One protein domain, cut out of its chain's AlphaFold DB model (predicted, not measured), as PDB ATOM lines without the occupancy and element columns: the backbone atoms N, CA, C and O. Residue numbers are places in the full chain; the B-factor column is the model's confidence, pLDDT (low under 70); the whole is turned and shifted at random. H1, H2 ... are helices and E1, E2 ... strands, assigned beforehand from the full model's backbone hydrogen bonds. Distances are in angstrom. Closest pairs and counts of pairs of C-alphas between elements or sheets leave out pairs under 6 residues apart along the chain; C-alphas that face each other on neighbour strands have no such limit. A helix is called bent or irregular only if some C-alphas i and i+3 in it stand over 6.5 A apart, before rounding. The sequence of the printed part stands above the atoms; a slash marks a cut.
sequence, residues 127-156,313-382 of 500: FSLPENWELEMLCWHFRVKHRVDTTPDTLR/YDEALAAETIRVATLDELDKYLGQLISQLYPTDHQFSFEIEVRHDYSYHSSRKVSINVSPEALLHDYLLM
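AT A GLANCE: This is residues 127 to 156 and 313 to 382 of the 500 residues of the protein "Chromosome binding protein protein" of Vibrio sp. 09022 (UniProt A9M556). An elongated, mixed structure has H1 and H4 about perpendicular in its middle, with H3 packed on H4 toward one end, where E1 also lies, and the hairpin E2 and E3 reaching to the other end. The short H2 sits beside H1, and residues 127 to 128 pair antiparallel with residues 321 to 322 of E1. The printed part has 100 residues, with four named helices and three named strands in the order H1, H2, E1, H3, E2, E3, H4; the sheet E2 - E3 is antiparallel, and E1 pairs with no named strand. The class is mixed, helices and strands, and the whole is only just compact, close to loose, with a radius of gyration of the C-alphas of 15.1 A and spans of 50 by 27 by 25 A.

IN THESE COORDINATES: Find C-alpha 133 at (299.740, 301.625, 183.033); from there H1, residues 133 to 146, runs 18.9 A. H2 is residues 152 to 156, 5.9 A long. Beyond the cut, look for E1 at residues 321 to 324, 9.6 A, and H3 at residues 327 to 341, 20.8 A. H3 is only just irregular: C-alphas 328 and 331 are 6.7 A apart. E2 begins at C-alpha 348, (311.462, 309.219, 179.421), and covers residues 348 to 355, 21.2 A; E3 is residues 363 to 370, 21.9 A. H4, residues 372 to 382, is 15.2 A long and ends at C-alpha 382, (303.345, 292.224, 174.429).

HOW THE PARTS SIT: Start at H1, which with residues 135 to 139 alone touches H2; the closest C-alphas are those of Leu 135 and Pro 152, 5.2 A apart. With residues 137 to 141 alone H1 touches H4, about perpendicular at 79 degrees, the closest C-alphas being those of Met 137 and Tyr 379 at 5.8 A. H3 touches H4 at a steep tilt of 41 degrees, opposite ways, with C-alphas 338 and 373 closest at 6.2 A. E2 and E3 form an antiparallel hairpin, their directions at 160 degrees; look at N 352 and O 366, 2.9 A, and N 366 and O 352, 2.8 A, both within hydrogen-bond range. H1 and H3 are apart. In H1, H2 and H4 every O i to N i+4 pair is within hydrogen-bond range; in H3, 9 of 11 are.

THE WHOLE: The two C-alphas farthest apart are those of Ala 325 and His 361, 51.2 A. Residues 157 to 312 are not printed, and C-alphas 156 and 313 stand 13.3 A apart across this cut. Of the links that are printed whole, none is long. The mean pLDDT of the printed part is 74.0; look for values under 70 at residue 131, residues 313 to 320, residue 327 and residues 355 to 363.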
ATOM      1  N   PHE A 127     291.985 297.807 173.867       83.50
ATOM      2  CA  PHE A 127     293.032 297.682 174.874       83.50
ATOM      3  C   PHE A 127     292.627 298.490 176.098       83.50
ATOM      4  O   PHE A 127     292.564 299.717 176.043       83.50
ATOM      5  N   SER A 128     292.341 297.795 177.195       81.31
ATOM      6  CA  SER A 128     292.030 298.431 178.471       81.31
ATOM      7  C   SER A 128     293.326 298.685 179.227       81.31
ATOM      8  O   SER A 128     294.009 297.734 179.615       81.31
ATOM      9  N   LEU A 129     293.663 299.955 179.435       78.56
ATOM     10  CA  LEU A 129     294.828 300.331 180.226       78.56
ATOM     11  C   LEU A 129     294.484 300.302 181.726       78.56
ATOM     12  O   LEU A 129     293.425 300.796 182.113       78.56
ATOM     13  N   PRO A 130     295.332 299.707 182.583       72.62
ATOM     14  CA  PRO A 130     295.161 299.796 184.032       72.62
ATOM     15  C   PRO A 130     295.449 301.216 184.547       72.62
ATOM     16  O   PRO A 130     296.157 301.983 183.902       72.62
ATOM     17  N   GLU A 131     294.974 301.547 185.753       68.25
ATOM     18  CA  GLU A 131     295.167 302.880 186.359       68.25
ATOM     19  C   GLU A 131     296.647 303.310 186.400       68.25
ATOM     20  O   GLU A 131     296.957 304.467 186.167       68.25
ATOM     21  N   ASN A 132     297.588 302.383 186.615       73.81
ATOM     22  CA  ASN A 132     299.027 302.679 186.676       73.81
ATOM     23  C   ASN A 132     299.797 302.213 185.428       73.81
ATOM     24  O   ASN A 132     300.973 301.847 185.536       73.81
ATOM     25  N   TRP A 133     299.156 302.192 184.255       78.19
ATOM     26  CA  TRP A 133     299.740 301.625 183.033       78.19
ATOM     27  C   TRP A 133     301.107 302.214 182.670       78.19
ATOM     28  O   TRP A 133     301.954 301.475 182.188       78.19
ATOM     29  N   GLU A 134     301.376 303.496 182.947       79.06
ATOM     30  CA  GLU A 134     302.683 304.116 182.674       79.06
ATOM     31  C   GLU A 134     303.814 303.467 183.488       79.06
ATOM     32  O   GLU A 134     304.880 303.133 182.961       79.06
ATOM     33  N   LEU A 135     303.565 303.247 184.785       79.44
ATOM     34  CA  LEU A 135     304.508 302.576 185.679       79.44
ATOM     35  C   LEU A 135     304.656 301.107 185.304       79.44
ATOM     36  O   LEU A 135     305.773 300.598 185.268       79.44
ATOM     37  N   GLU A 136     303.550 300.427 185.006       82.56
ATOM     38  CA  GLU A 136     303.576 299.023 184.597       82.56
ATOM     39  C   GLU A 136     304.317 298.820 183.276       82.56
ATOM     40  O   GLU A 136     305.130 297.902 183.159       82.56
ATOM     41  N   MET A 137     304.105 299.711 182.313       85.56
ATOM     42  CA  MET A 137     304.806 299.751 181.035       85.56
ATOM     43  C   MET A 137     306.320 299.893 181.235       85.56
ATOM     44  O   MET A 137     307.110 299.173 180.615       85.56
ATOM     45  N   LEU A 138     306.752 300.786 182.124       82.88
ATOM     46  CA  LEU A 138     308.171 300.954 182.433       82.88
ATOM     47  C   LEU A 138     308.738 299.754 183.200       82.88
ATOM     48  O   LEU A 138     309.815 299.270 182.848       82.88
ATOM     49  N   CYS A 139     308.019 299.219 184.189       84.50
ATOM     50  CA  CYS A 139     308.379 297.971 184.872       84.50
ATOM     51  C   CYS A 139     308.572 296.823 183.870       84.50
ATOM     52  O   CYS A 139     309.574 296.103 183.923       84.50
ATOM     53  N   TRP A 140     307.653 296.688 182.913       86.94
ATOM     54  CA  TRP A 140     307.739 295.716 181.831       86.94
ATOM     55  C   TRP A 140     308.993 295.927 180.978       86.94
ATOM     56  O   TRP A 140     309.739 294.979 180.715       86.94
ATOM     57  N   HIS A 141     309.290 297.172 180.608       86.00
ATOM     58  CA  HIS A 141     310.493 297.507 179.855       86.00
ATOM     59  C   HIS A 141     311.781 297.147 180.606       86.00
ATOM     60  O   HIS A 141     312.685 296.542 180.021       86.00
ATOM     61  N   PHE A 142     311.854 297.441 181.908       82.50
ATOM     62  CA  PHE A 142     312.964 297.023 182.772       82.50
ATOM     63  C   PHE A 142     313.141 295.506 182.779       82.50
ATOM     64  O   PHE A 142     314.261 295.006 182.608       82.50
ATOM     65  N   ARG A 143     312.037 294.768 182.892       83.81
ATOM     66  CA  ARG A 143     312.041 293.306 182.875       83.81
ATOM     67  C   ARG A 143     312.549 292.760 181.541       83.81
ATOM     68  O   ARG A 143     313.397 291.869 181.527       83.81
ATOM     69  N   VAL A 144     312.086 293.310 180.419       83.12
ATOM     70  CA  VAL A 144     312.406 292.803 179.073       83.12
ATOM     71  C   VAL A 144     313.797 293.230 178.596       83.12
ATOM     72  O   VAL A 144     314.571 292.387 178.135       83.12
ATOM     73  N   LYS A 145     314.145 294.517 178.695       83.50
ATOM     74  CA  LYS A 145     315.418 295.050 178.172       83.50
ATOM     75  C   LYS A 145     316.575 294.885 179.144       83.50
ATOM     76  O   LYS A 145     317.692 294.591 178.717       83.50
ATOM     77  N   HIS A 146     316.319 295.060 180.438       79.75
ATOM     78  CA  HIS A 146     317.369 295.112 181.454       79.75
ATOM     79  C   HIS A 146     317.412 293.873 182.353       79.75
ATOM     80  O   HIS A 146     318.383 293.716 183.091       79.75
ATOM     81  N   ARG A 147     316.426 292.967 182.239       79.50
ATOM     82  CA  ARG A 147     316.264 291.782 183.103       79.50
ATOM     83  C   ARG A 147     316.200 292.151 184.582       79.50
ATOM     84  O   ARG A 147     316.739 291.442 185.425       79.50
ATOM     85  N   VAL A 148     315.566 293.283 184.864       78.81
ATOM     86  CA  VAL A 148     315.357 293.800 186.213       78.81
ATOM     87  C   VAL A 148     313.894 293.629 186.554       78.81
ATOM     88  O   VAL A 148     313.041 294.190 185.869       78.81
ATOM     89  N   ASP A 149     313.611 292.861 187.600       79.62
ATOM     90  CA  ASP A 149     312.257 292.745 188.125       79.62
ATOM     91  C   ASP A 149     312.021 293.883 189.127       79.62
ATOM     92  O   ASP A 149     312.742 294.014 190.119       79.62
ATOM     93  N   THR A 150     311.068 294.763 188.829       79.44
ATOM     94  CA  THR A 150     310.750 295.937 189.651       79.44
ATOM     95  C   THR A 150     309.245 296.140 189.714       79.44
ATOM     96  O   THR A 150     308.525 295.830 188.765       79.44
ATOM     97  N   THR A 151     308.759 296.663 190.835       83.06
ATOM     98  CA  THR A 151     307.338 296.963 191.028       83.06
ATOM     99  C   THR A 151     307.050 298.440 190.758       83.06
ATOM    100  O   THR A 151     307.955 299.264 190.929       83.06
ATOM    101  N   PRO A 152     305.801 298.804 190.413       80.56
ATOM    102  CA  PRO A 152     305.393 300.200 190.251       80.56
ATOM    103  C   PRO A 152     305.782 301.088 191.442       80.56
ATOM    104  O   PRO A 152     306.337 302.165 191.247       80.56
ATOM    105  N   ASP A 153     305.587 300.610 192.675       77.88
ATOM    106  CA  ASP A 153     305.944 301.349 193.894       77.88
ATOM    107  C   ASP A 153     307.456 301.558 194.044       77.88
ATOM    108  O   ASP A 153     307.905 302.643 194.426       77.88
ATOM    109  N   THR A 154     308.251 300.530 193.729       79.94
ATOM    110  CA  THR A 154     309.718 300.608 193.794       79.94
ATOM    111  C   THR A 154     310.236 301.584 192.748       79.94
ATOM    112  O   THR A 154     311.015 302.477 193.069       79.94
ATOM    113  N   LEU A 155     309.741 301.457 191.515       79.06
ATOM    114  CA  LEU A 155     310.069 302.331 190.397       79.06
ATOM    115  C   LEU A 155     309.714 303.790 190.710       79.06
ATOM    116  O   LEU A 155     310.555 304.677 190.577       79.06
ATOM    117  N   ARG A 156     308.495 304.030 191.199       77.50
ATOM    118  CA  ARG A 156     308.030 305.355 191.615       77.50
ATOM    119  C   ARG A 156     308.921 305.944 192.704       77.50
ATOM    120  O   ARG A 156     309.323 307.097 192.591       77.50
ATOM    121  N   TYR A 313     299.500 312.771 184.665       44.72
ATOM    122  CA  TYR A 313     298.441 311.851 185.086       44.72
ATOM    123  C   TYR A 313     297.149 312.655 185.250       44.72
ATOM    124  O   TYR A 313     296.905 313.239 186.307       44.72
ATOM    125  N   ASP A 314     296.364 312.759 184.181       41.56
ATOM    126  CA  ASP A 314     294.960 313.131 184.316       41.56
ATOM    127  C   ASP A 314     294.201 311.874 184.756       41.56
ATOM    128  O   ASP A 314     294.095 310.908 184.001       41.56
ATOM    129  N   GLU A 315     293.680 311.870 185.986       42.47
ATOM    130  CA  GLU A 315     292.825 310.789 186.502       42.47
ATOM    131  C   GLU A 315     291.638 310.495 185.565       42.47
ATOM    132  O   GLU A 315     291.129 309.374 185.559       42.47
ATOM    133  N   ALA A 316     291.217 311.455 184.729       40.00
ATOM    134  CA  ALA A 316     290.175 311.245 183.724       40.00
ATOM    135  C   ALA A 316     290.574 310.249 182.613       40.00
ATOM    136  O   ALA A 316     289.689 309.665 181.986       40.00
ATOM    137  N   LEU A 317     291.875 310.032 182.387       45.22
ATOM    138  CA  LEU A 317     292.422 309.132 181.361       45.22
ATOM    139  C   LEU A 317     292.761 307.737 181.919       45.22
ATOM    140  O   LEU A 317     293.075 306.822 181.161       45.22
ATOM    141  N   ALA A 318     292.614 307.522 183.232       42.78
ATOM    142  CA  ALA A 318     292.841 306.233 183.902       42.78
ATOM    143  C   ALA A 318     291.875 305.114 183.453       42.78
ATOM    144  O   ALA A 318     292.073 303.947 183.781       42.78
ATOM    145  N   ALA A 319     290.829 305.467 182.699       50.50
ATOM    146  CA  ALA A 319     289.846 304.549 182.132       50.50
ATOM    147  C   ALA A 319     289.886 304.516 180.594       50.50
ATOM    148  O   ALA A 319     288.880 304.187 179.953       50.50
ATOM    149  N   GLU A 320     291.012 304.886 179.978       64.31
ATOM    150  CA  GLU A 320     291.116 304.838 178.526       64.31
ATOM    151  C   GLU A 320     291.127 303.399 178.016       64.31
ATOM    152  O   GLU A 320     292.018 302.587 178.266       64.31
ATOM    153  N   THR A 321     290.080 303.097 177.258       75.75
ATOM    154  CA  THR A 321     290.043 301.937 176.382       75.75
ATOM    155  C   THR A 321     290.462 302.409 174.999       75.75
ATOM    156  O   THR A 321     289.727 303.154 174.344       75.75
ATOM    157  N   ILE A 322     291.635 301.983 174.540       79.88
ATOM    158  CA  ILE A 322     292.082 302.261 173.175       79.88
ATOM    159  C   ILE A 322     291.308 301.328 172.250       79.88
ATOM    160  O   ILE A 322     291.510 300.114 172.280       79.88
ATOM    161  N   ARG A 323     290.414 301.892 171.433       82.62
ATOM    162  CA  ARG A 323     289.620 301.139 170.458       82.62
ATOM    163  C   ARG A 323     290.126 301.400 169.041       82.62
ATOM    164  O   ARG A 323     290.079 302.531 168.567       82.62
ATOM    165  N   VAL A 324     290.534 300.343 168.344       79.19
ATOM    166  CA  VAL A 324     290.982 300.395 166.939       79.19
ATOM    167  C   VAL A 324     290.230 299.372 166.096       79.19
ATOM    168  O   VAL A 324     289.900 298.292 166.585       79.19
ATOM    169  N   ALA A 325     289.944 299.677 164.828       71.94
ATOM    170  CA  ALA A 325     289.299 298.700 163.944       71.94
ATOM    171  C   ALA A 325     290.307 297.639 163.478       71.94
ATOM    172  O   ALA A 325     289.965 296.467 163.312       71.94
ATOM    173  N   THR A 326     291.572 298.036 163.296       70.69
ATOM    174  CA  THR A 326     292.672 297.123 162.965       70.69
ATOM    175  C   THR A 326     293.970 297.485 163.671       70.69
ATOM    176  O   THR A 326     294.173 298.634 164.045       70.69
ATOM    177  N   LEU A 327     294.882 296.519 163.816       68.94
ATOM    178  CA  LEU A 327     296.206 296.784 164.391       68.94
ATOM    179  C   LEU A 327     297.058 297.726 163.537       68.94
ATOM    180  O   LEU A 327     297.866 298.458 164.086       68.94
ATOM    181  N   ASP A 328     296.833 297.776 162.221       70.25
ATOM    182  CA  ASP A 328     297.515 298.739 161.343       70.25
ATOM    183  C   ASP A 328     297.120 300.198 161.678       70.25
ATOM    184  O   ASP A 328     297.830 301.142 161.338       70.25
ATOM    185  N   GLU A 329     295.971 300.405 162.333       73.81
ATOM    186  CA  GLU A 329     295.519 301.721 162.797       73.81
ATOM    187  C   GLU A 329     296.057 302.079 164.188       73.81
ATOM    188  O   GLU A 329     295.930 303.238 164.594       73.81
ATOM    189  N   LEU A 330     296.664 301.119 164.897       78.56
ATOM    190  CA  LEU A 330     297.169 301.311 166.253       78.56
ATOM    191  C   LEU A 330     298.232 302.406 166.287       78.56
ATOM    192  O   LEU A 330     298.061 303.360 167.035       78.56
ATOM    193  N   ASP A 331     299.240 302.351 165.414       77.81
ATOM    194  CA  ASP A 331     300.314 303.357 165.346       77.81
ATOM    195  C   ASP A 331     299.767 304.777 165.183       77.81
ATOM    196  O   ASP A 331     300.173 305.718 165.863       77.81
ATOM    197  N   LYS A 332     298.774 304.937 164.303       79.94
ATOM    198  CA  LYS A 332     298.151 306.237 164.050       79.94
ATOM    199  C   LYS A 332     297.388 306.743 165.275       79.94
ATOM    200  O   LYS A 332     297.427 307.942 165.553       79.94
ATOM    201  N   TYR A 333     296.671 305.859 165.965       80.94
ATOM    202  CA  TYR A 333     295.926 306.216 167.170       80.94
ATOM    203  C   TYR A 333     296.872 306.523 168.336       80.94
ATOM    204  O   TYR A 333     296.674 307.508 169.043       80.94
ATOM    205  N   LEU A 334     297.946 305.743 168.484       81.00
ATOM    206  CA  LEU A 334     298.990 305.964 169.478       81.00
ATOM    207  C   LEU A 334     299.683 307.306 169.277       81.00
ATOM    208  O   LEU A 334     299.772 308.071 170.229       81.00
ATOM    209  N   GLY A 335     300.072 307.655 168.049       79.31
ATOM    210  CA  GLY A 335     300.653 308.971 167.771       79.31
ATOM    211  C   GLY A 335     299.730 310.128 168.185       79.31
ATOM    212  O   GLY A 335     300.188 311.124 168.745       79.31
ATOM    213  N   GLN A 336     298.411 309.989 167.982       81.94
ATOM    214  CA  GLN A 336     297.429 310.980 168.440       81.94
ATOM    215  C   GLN A 336     297.327 311.028 169.966       81.94
ATOM    216  O   GLN A 336     297.361 312.121 170.531       81.94
ATOM    217  N   LEU A 337     297.238 309.874 170.622       78.69
ATOM    218  CA  LEU A 337     297.138 309.778 172.075       78.69
ATOM    219  C   LEU A 337     298.388 310.345 172.767       78.69
ATOM    220  O   LEU A 337     298.285 311.216 173.625       78.69
ATOM    221  N   ILE A 338     299.581 309.940 172.328       79.62
ATOM    222  CA  ILE A 338     300.859 310.423 172.869       79.62
ATOM    223  C   ILE A 338     300.994 311.937 172.709       79.62
ATOM    224  O   ILE A 338     301.448 312.598 173.635       79.62
ATOM    225  N   SER A 339     300.544 312.506 171.586       78.50
ATOM    226  CA  SER A 339     300.565 313.963 171.384       78.50
ATOM    227  C   SER A 339     299.610 314.742 172.300       78.50
ATOM    228  O   SER A 339     299.788 315.945 172.480       78.50
ATOM    229  N   GLN A 340     298.590 314.079 172.857       75.94
ATOM    230  CA  GLN A 340     297.681 314.665 173.848       75.94
ATOM    231  C   GLN A 340     298.243 314.537 175.266       75.94
ATOM    232  O   GLN A 340     298.065 315.446 176.074       75.94
ATOM    233  N   LEU A 341     298.928 313.426 175.551       73.12
ATOM    234  CA  LEU A 341     299.487 313.115 176.865       73.12
ATOM    235  C   LEU A 341     300.807 313.840 177.143       73.12
ATOM    236  O   LEU A 341     301.041 314.294 178.264       73.12
ATOM    237  N   TYR A 342     301.668 313.975 176.132       73.94
ATOM    238  CA  TYR A 342     303.022 314.487 176.299       73.94
ATOM    239  C   TYR A 342     303.347 315.614 175.306       73.94
ATOM    240  O   TYR A 342     302.848 315.628 174.178       73.94
ATOM    241  N   PRO A 343     304.233 316.555 175.686       73.50
ATOM    242  CA  PRO A 343     304.792 317.529 174.757       73.50
ATOM    243  C   PRO A 343     305.477 316.860 173.559       73.50
ATOM    244  O   PRO A 343     305.989 315.744 173.654       73.50
ATOM    245  N   THR A 344     305.551 317.579 172.437       73.56
ATOM    246  CA  THR A 344     306.306 317.131 171.258       73.56
ATOM    247  C   THR A 344     307.764 316.844 171.644       73.56
ATOM    248  O   THR A 344     308.364 317.625 172.379       73.56
ATOM    249  N   ASP A 345     308.306 315.717 171.175       72.44
ATOM    250  CA  ASP A 345     309.660 315.217 171.474       72.44
ATOM    251  C   ASP A 345     309.918 314.786 172.934       72.44
ATOM    252  O   ASP A 345     311.071 314.653 173.351       72.44
ATOM    253  N   HIS A 346     308.870 314.524 173.726       75.38
ATOM    254  CA  HIS A 346     309.046 313.980 175.074       75.38
ATOM    255  C   HIS A 346     309.767 312.619 175.057       75.38
ATOM    256  O   HIS A 346     309.428 311.720 174.288       75.38
ATOM    257  N   GLN A 347     310.748 312.459 175.948       74.00
ATOM    258  CA  GLN A 347     311.448 311.202 176.199       74.00
ATOM    259  C   GLN A 347     311.457 310.921 177.695       74.00
ATOM    260  O   GLN A 347     311.755 311.807 178.500       74.00
ATOM    261  N   PHE A 348     311.197 309.668 178.063       72.56
ATOM    262  CA  PHE A 348     311.462 309.219 179.421       72.56
ATOM    263  C   PHE A 348     312.971 309.108 179.600       72.56
ATOM    264  O   PHE A 348     313.597 308.242 178.989       72.56
ATOM    265  N   SER A 349     313.537 309.998 180.417       73.69
ATOM    266  CA  SER A 349     314.965 310.039 180.720       73.69
ATOM    267  C   SER A 349     315.190 310.018 182.223       73.69
ATOM    268  O   SER A 349     315.041 311.044 182.882       73.69
ATOM    269  N   PHE A 350     315.546 308.860 182.772       73.19
ATOM    270  CA  PHE A 350     315.877 308.727 184.190       73.19
ATOM    271  C   PHE A 350     316.869 307.586 184.427       73.19
ATOM    272  O   PHE A 350     316.950 306.633 183.648       73.19
ATOM    273  N   GLU A 351     317.633 307.685 185.514       73.44
ATOM    274  CA  GLU A 351     318.553 306.640 185.961       73.44
ATOM    275  C   GLU A 351     318.013 305.960 187.212       73.44
ATOM    276  O   GLU A 351     317.613 306.621 188.165       73.44
ATOM    277  N   ILE A 352     318.032 304.627 187.223       72.69
ATOM    278  CA  ILE A 352     317.648 303.841 188.395       72.69
ATOM    279  C   ILE A 352     318.811 302.988 188.842       72.69
ATOM    280  O   ILE A 352     319.443 302.277 188.056       72.69
ATOM    281  N   GLU A 353     319.076 303.049 190.138       74.12
ATOM    282  CA  GLU A 353     320.019 302.171 190.791       74.12
ATOM    283  C   GLU A 353     319.361 300.817 191.074       74.12
ATOM    284  O   GLU A 353     318.435 300.696 191.874       74.12
ATOM    285  N   VAL A 354     319.853 299.779 190.406       70.06
ATOM    286  CA  VAL A 354     319.357 298.411 190.550       70.06
ATOM    287  C   VAL A 354     320.411 297.572 191.260       70.06
ATOM    288  O   VAL A 354     321.588 297.567 190.883       70.06
ATOM    289  N   ARG A 355     320.005 296.834 192.296       65.50
ATOM    290  CA  ARG A 355     320.891 295.889 192.989       65.50
ATOM    291  C   ARG A 355     321.147 294.669 192.109       65.50
ATOM    292  O   ARG A 355     320.229 294.152 191.486       65.50
ATOM    293  N   HIS A 356     322.389 294.190 192.060       58.84
ATOM    294  CA  HIS A 356     322.650 292.873 191.483       58.84
ATOM    295  C   HIS A 356     322.114 291.774 192.400       58.84
ATOM    296  O   HIS A 356     322.477 291.719 193.575       58.84
ATOM    297  N   ASP A 357     321.345 290.845 191.828       59.12
ATOM    298  CA  ASP A 357     320.759 289.692 192.531       59.12
ATOM    299  C   ASP A 357     321.793 288.774 193.214       59.12
ATOM    300  O   ASP A 357     321.435 287.944 194.047       59.12
ATOM    301  N   TYR A 358     323.088 288.924 192.904       55.78
ATOM    302  CA  TYR A 358     324.154 288.040 193.388       55.78
ATOM    303  C   TYR A 358     325.267 288.728 194.193       55.78
ATOM    304  O   TYR A 358     326.212 288.058 194.613       55.78
ATOM    305  N   SER A 359     325.179 290.034 194.463       53.44
ATOM    306  CA  SER A 359     326.212 290.751 195.225       53.44
ATOM    307  C   SER A 359     325.627 291.881 196.067       53.44
ATOM    308  O   SER A 359     325.199 292.916 195.566       53.44
ATOM    309  N   TYR A 360     325.728 291.727 197.391       52.59
ATOM    310  CA  TYR A 360     325.328 292.724 198.396       52.59
ATOM    311  C   TYR A 360     326.050 294.085 198.278       52.59
ATOM    312  O   TYR A 360     325.708 295.021 198.997       52.59
ATOM    313  N   HIS A 361     327.053 294.208 197.402       51.72
ATOM    314  CA  HIS A 361     327.943 295.369 197.308       51.72
ATOM    315  C   HIS A 361     328.092 295.961 195.903       51.72
ATOM    316  O   HIS A 361     328.917 296.852 195.727       51.72
ATOM    317  N   SER A 362     327.330 295.507 194.902       59.66
ATOM    318  CA  SER A 362     327.350 296.160 193.590       59.66
ATOM    319  C   SER A 362     325.944 296.519 193.138       59.66
ATOM    320  O   SER A 362     325.151 295.659 192.746       59.66
ATOM    321  N   SER A 363     325.650 297.807 193.178       67.44
ATOM    322  CA  SER A 363     324.562 298.395 192.423       67.44
ATOM    323  C   SER A 363     325.025 298.715 191.003       67.44
ATOM    324  O   SER A 363     326.199 298.996 190.745       67.44
ATOM    325  N   ARG A 364     324.096 298.639 190.055       74.94
ATOM    326  CA  ARG A 364     324.287 299.100 188.684       74.94
ATOM    327  C   ARG A 364     323.271 300.196 188.415       74.94
ATOM    328  O   ARG A 364     322.088 300.008 188.672       74.94
ATOM    329  N   LYS A 365     323.725 301.297 187.826       78.50
ATOM    330  CA  LYS A 365     322.830 302.303 187.259       78.50
ATOM    331  C   LYS A 365     322.322 301.845 185.894       78.50
ATOM    332  O   LYS A 365     323.104 301.401 185.044       78.50
ATOM    333  N   VAL A 366     321.014 301.920 185.709       77.12
ATOM    334  CA  VAL A 366     320.336 301.679 184.438       77.12
ATOM    335  C   VAL A 366     319.715 302.996 184.006       77.12
ATOM    336  O   VAL A 366     318.825 303.501 184.683       77.12
ATOM    337  N   SER A 367     320.204 303.550 182.900       74.81
ATOM    338  CA  SER A 367     319.614 304.721 182.262       74.81
ATOM    339  C   SER A 367     318.524 304.291 181.286       74.81
ATOM    340  O   SER A 367     318.728 303.397 180.459       74.81
ATOM    341  N   ILE A 368     317.366 304.935 181.386       73.88
ATOM    342  CA  ILE A 368     316.293 304.853 180.400       73.88
ATOM    343  C   ILE A 368     316.351 306.109 179.551       73.88
ATOM    344  O   ILE A 368     316.445 307.207 180.083       73.88
ATOM    345  N   ASN A 369     316.318 305.920 178.235       80.50
ATOM    346  CA  ASN A 369     316.037 306.964 177.263       80.50
ATOM    347  C   ASN A 369     315.168 306.345 176.162       80.50
ATOM    348  O   ASN A 369     315.685 305.671 175.265       80.50
ATOM    349  N   VAL A 370     313.847 306.480 176.297       79.44
ATOM    350  CA  VAL A 370     312.880 305.830 175.400       79.44
ATOM    351  C   VAL A 370     311.718 306.769 175.084       79.44
ATOM    352  O   VAL A 370     311.246 307.511 175.945       79.44
ATOM    353  N   SER A 371     311.254 306.716 173.833       83.44
ATOM    354  CA  SER A 371     310.037 307.404 173.390       83.44
ATOM    355  C   SER A 371     308.789 306.749 174.006       83.44
ATOM    356  O   SER A 371     308.655 305.524 173.892       83.44
ATOM    357  N   PRO A 372     307.854 307.526 174.590       81.06
ATOM    358  CA  PRO A 372     306.582 307.014 175.099       81.06
ATOM    359  C   PRO A 372     305.782 306.230 174.055       81.06
ATOM    360  O   PRO A 372     305.179 305.215 174.378       81.06
ATOM    361  N   GLU A 373     305.822 306.661 172.792       83.00
ATOM    362  CA  GLU A 373     305.093 306.027 171.688       83.00
ATOM    363  C   GLU A 373     305.589 304.608 171.414       83.00
ATOM    364  O   GLU A 373     304.808 303.659 171.427       83.00
ATOM    365  N   ALA A 374     306.902 304.451 171.231       82.06
ATOM    366  CA  ALA A 374     307.509 303.143 170.992       82.06
ATOM    367  C   ALA A 374     307.299 302.204 172.188       82.06
ATOM    368  O   ALA A 374     307.080 301.006 172.022       82.06
ATOM    369  N   LEU A 375     307.353 302.762 173.396       84.44
ATOM    370  CA  LEU A 375     307.201 302.011 174.629       84.44
ATOM    371  C   LEU A 375     305.763 301.514 174.834       84.44
ATOM    372  O   LEU A 375     305.569 300.342 175.158       84.44
ATOM    373  N   LEU A 376     304.773 302.380 174.606       84.44
ATOM    374  CA  LEU A 376     303.358 302.037 174.715       84.44
ATOM    375  C   LEU A 376     302.949 301.042 173.627       84.44
ATOM    376  O   LEU A 376     302.252 300.077 173.927       84.44
ATOM    377  N   HIS A 377     303.425 301.230 172.394       83.88
ATOM    378  CA  HIS A 377     303.204 300.278 171.306       83.88
ATOM    379  C   HIS A 377     303.684 298.868 171.688       83.88
ATOM    380  O   HIS A 377     302.914 297.907 171.631       83.88
ATOM    381  N   ASP A 378     304.933 298.748 172.145       81.81
ATOM    382  CA  ASP A 378     305.504 297.464 172.558       81.81
ATOM    383  C   ASP A 378     304.756 296.860 173.759       81.81
ATOM    384  O   ASP A 378     304.503 295.656 173.784       81.81
ATOM    385  N   TYR A 379     304.363 297.676 174.740       83.94
ATOM    386  CA  TYR A 379     303.629 297.218 175.921       83.94
ATOM    387  C   TYR A 379     302.218 296.717 175.586       83.94
ATOM    388  O   TYR A 379     301.827 295.637 176.041       83.94
ATOM    389  N   LEU A 380     301.479 297.436 174.735       80.94
ATOM    390  CA  LEU A 380     300.151 297.022 174.274       80.94
ATOM    391  C   LEU A 380     300.190 295.706 173.503       80.94
ATOM    392  O   LEU A 380     299.300 294.874 173.656       80.94
ATOM    393  N   LEU A 381     301.221 295.519 172.678       76.88
ATOM    394  CA  LEU A 381     301.372 294.318 171.870       76.88
ATOM    395  C   LEU A 381     302.009 293.148 172.610       76.88
ATOM    396  O   LEU A 381     302.054 292.072 172.039       76.88
ATOM    397  N   MET A 382     302.581 293.311 173.798       76.12
ATOM    398  CA  MET A 382     303.345 292.224 174.429       76.12
ATOM    399  C   MET A 382     302.877 291.872 175.833       76.12
ATOM    400  O   MET A 382     303.101 290.741 176.263       76.12
TER     401      MET A 382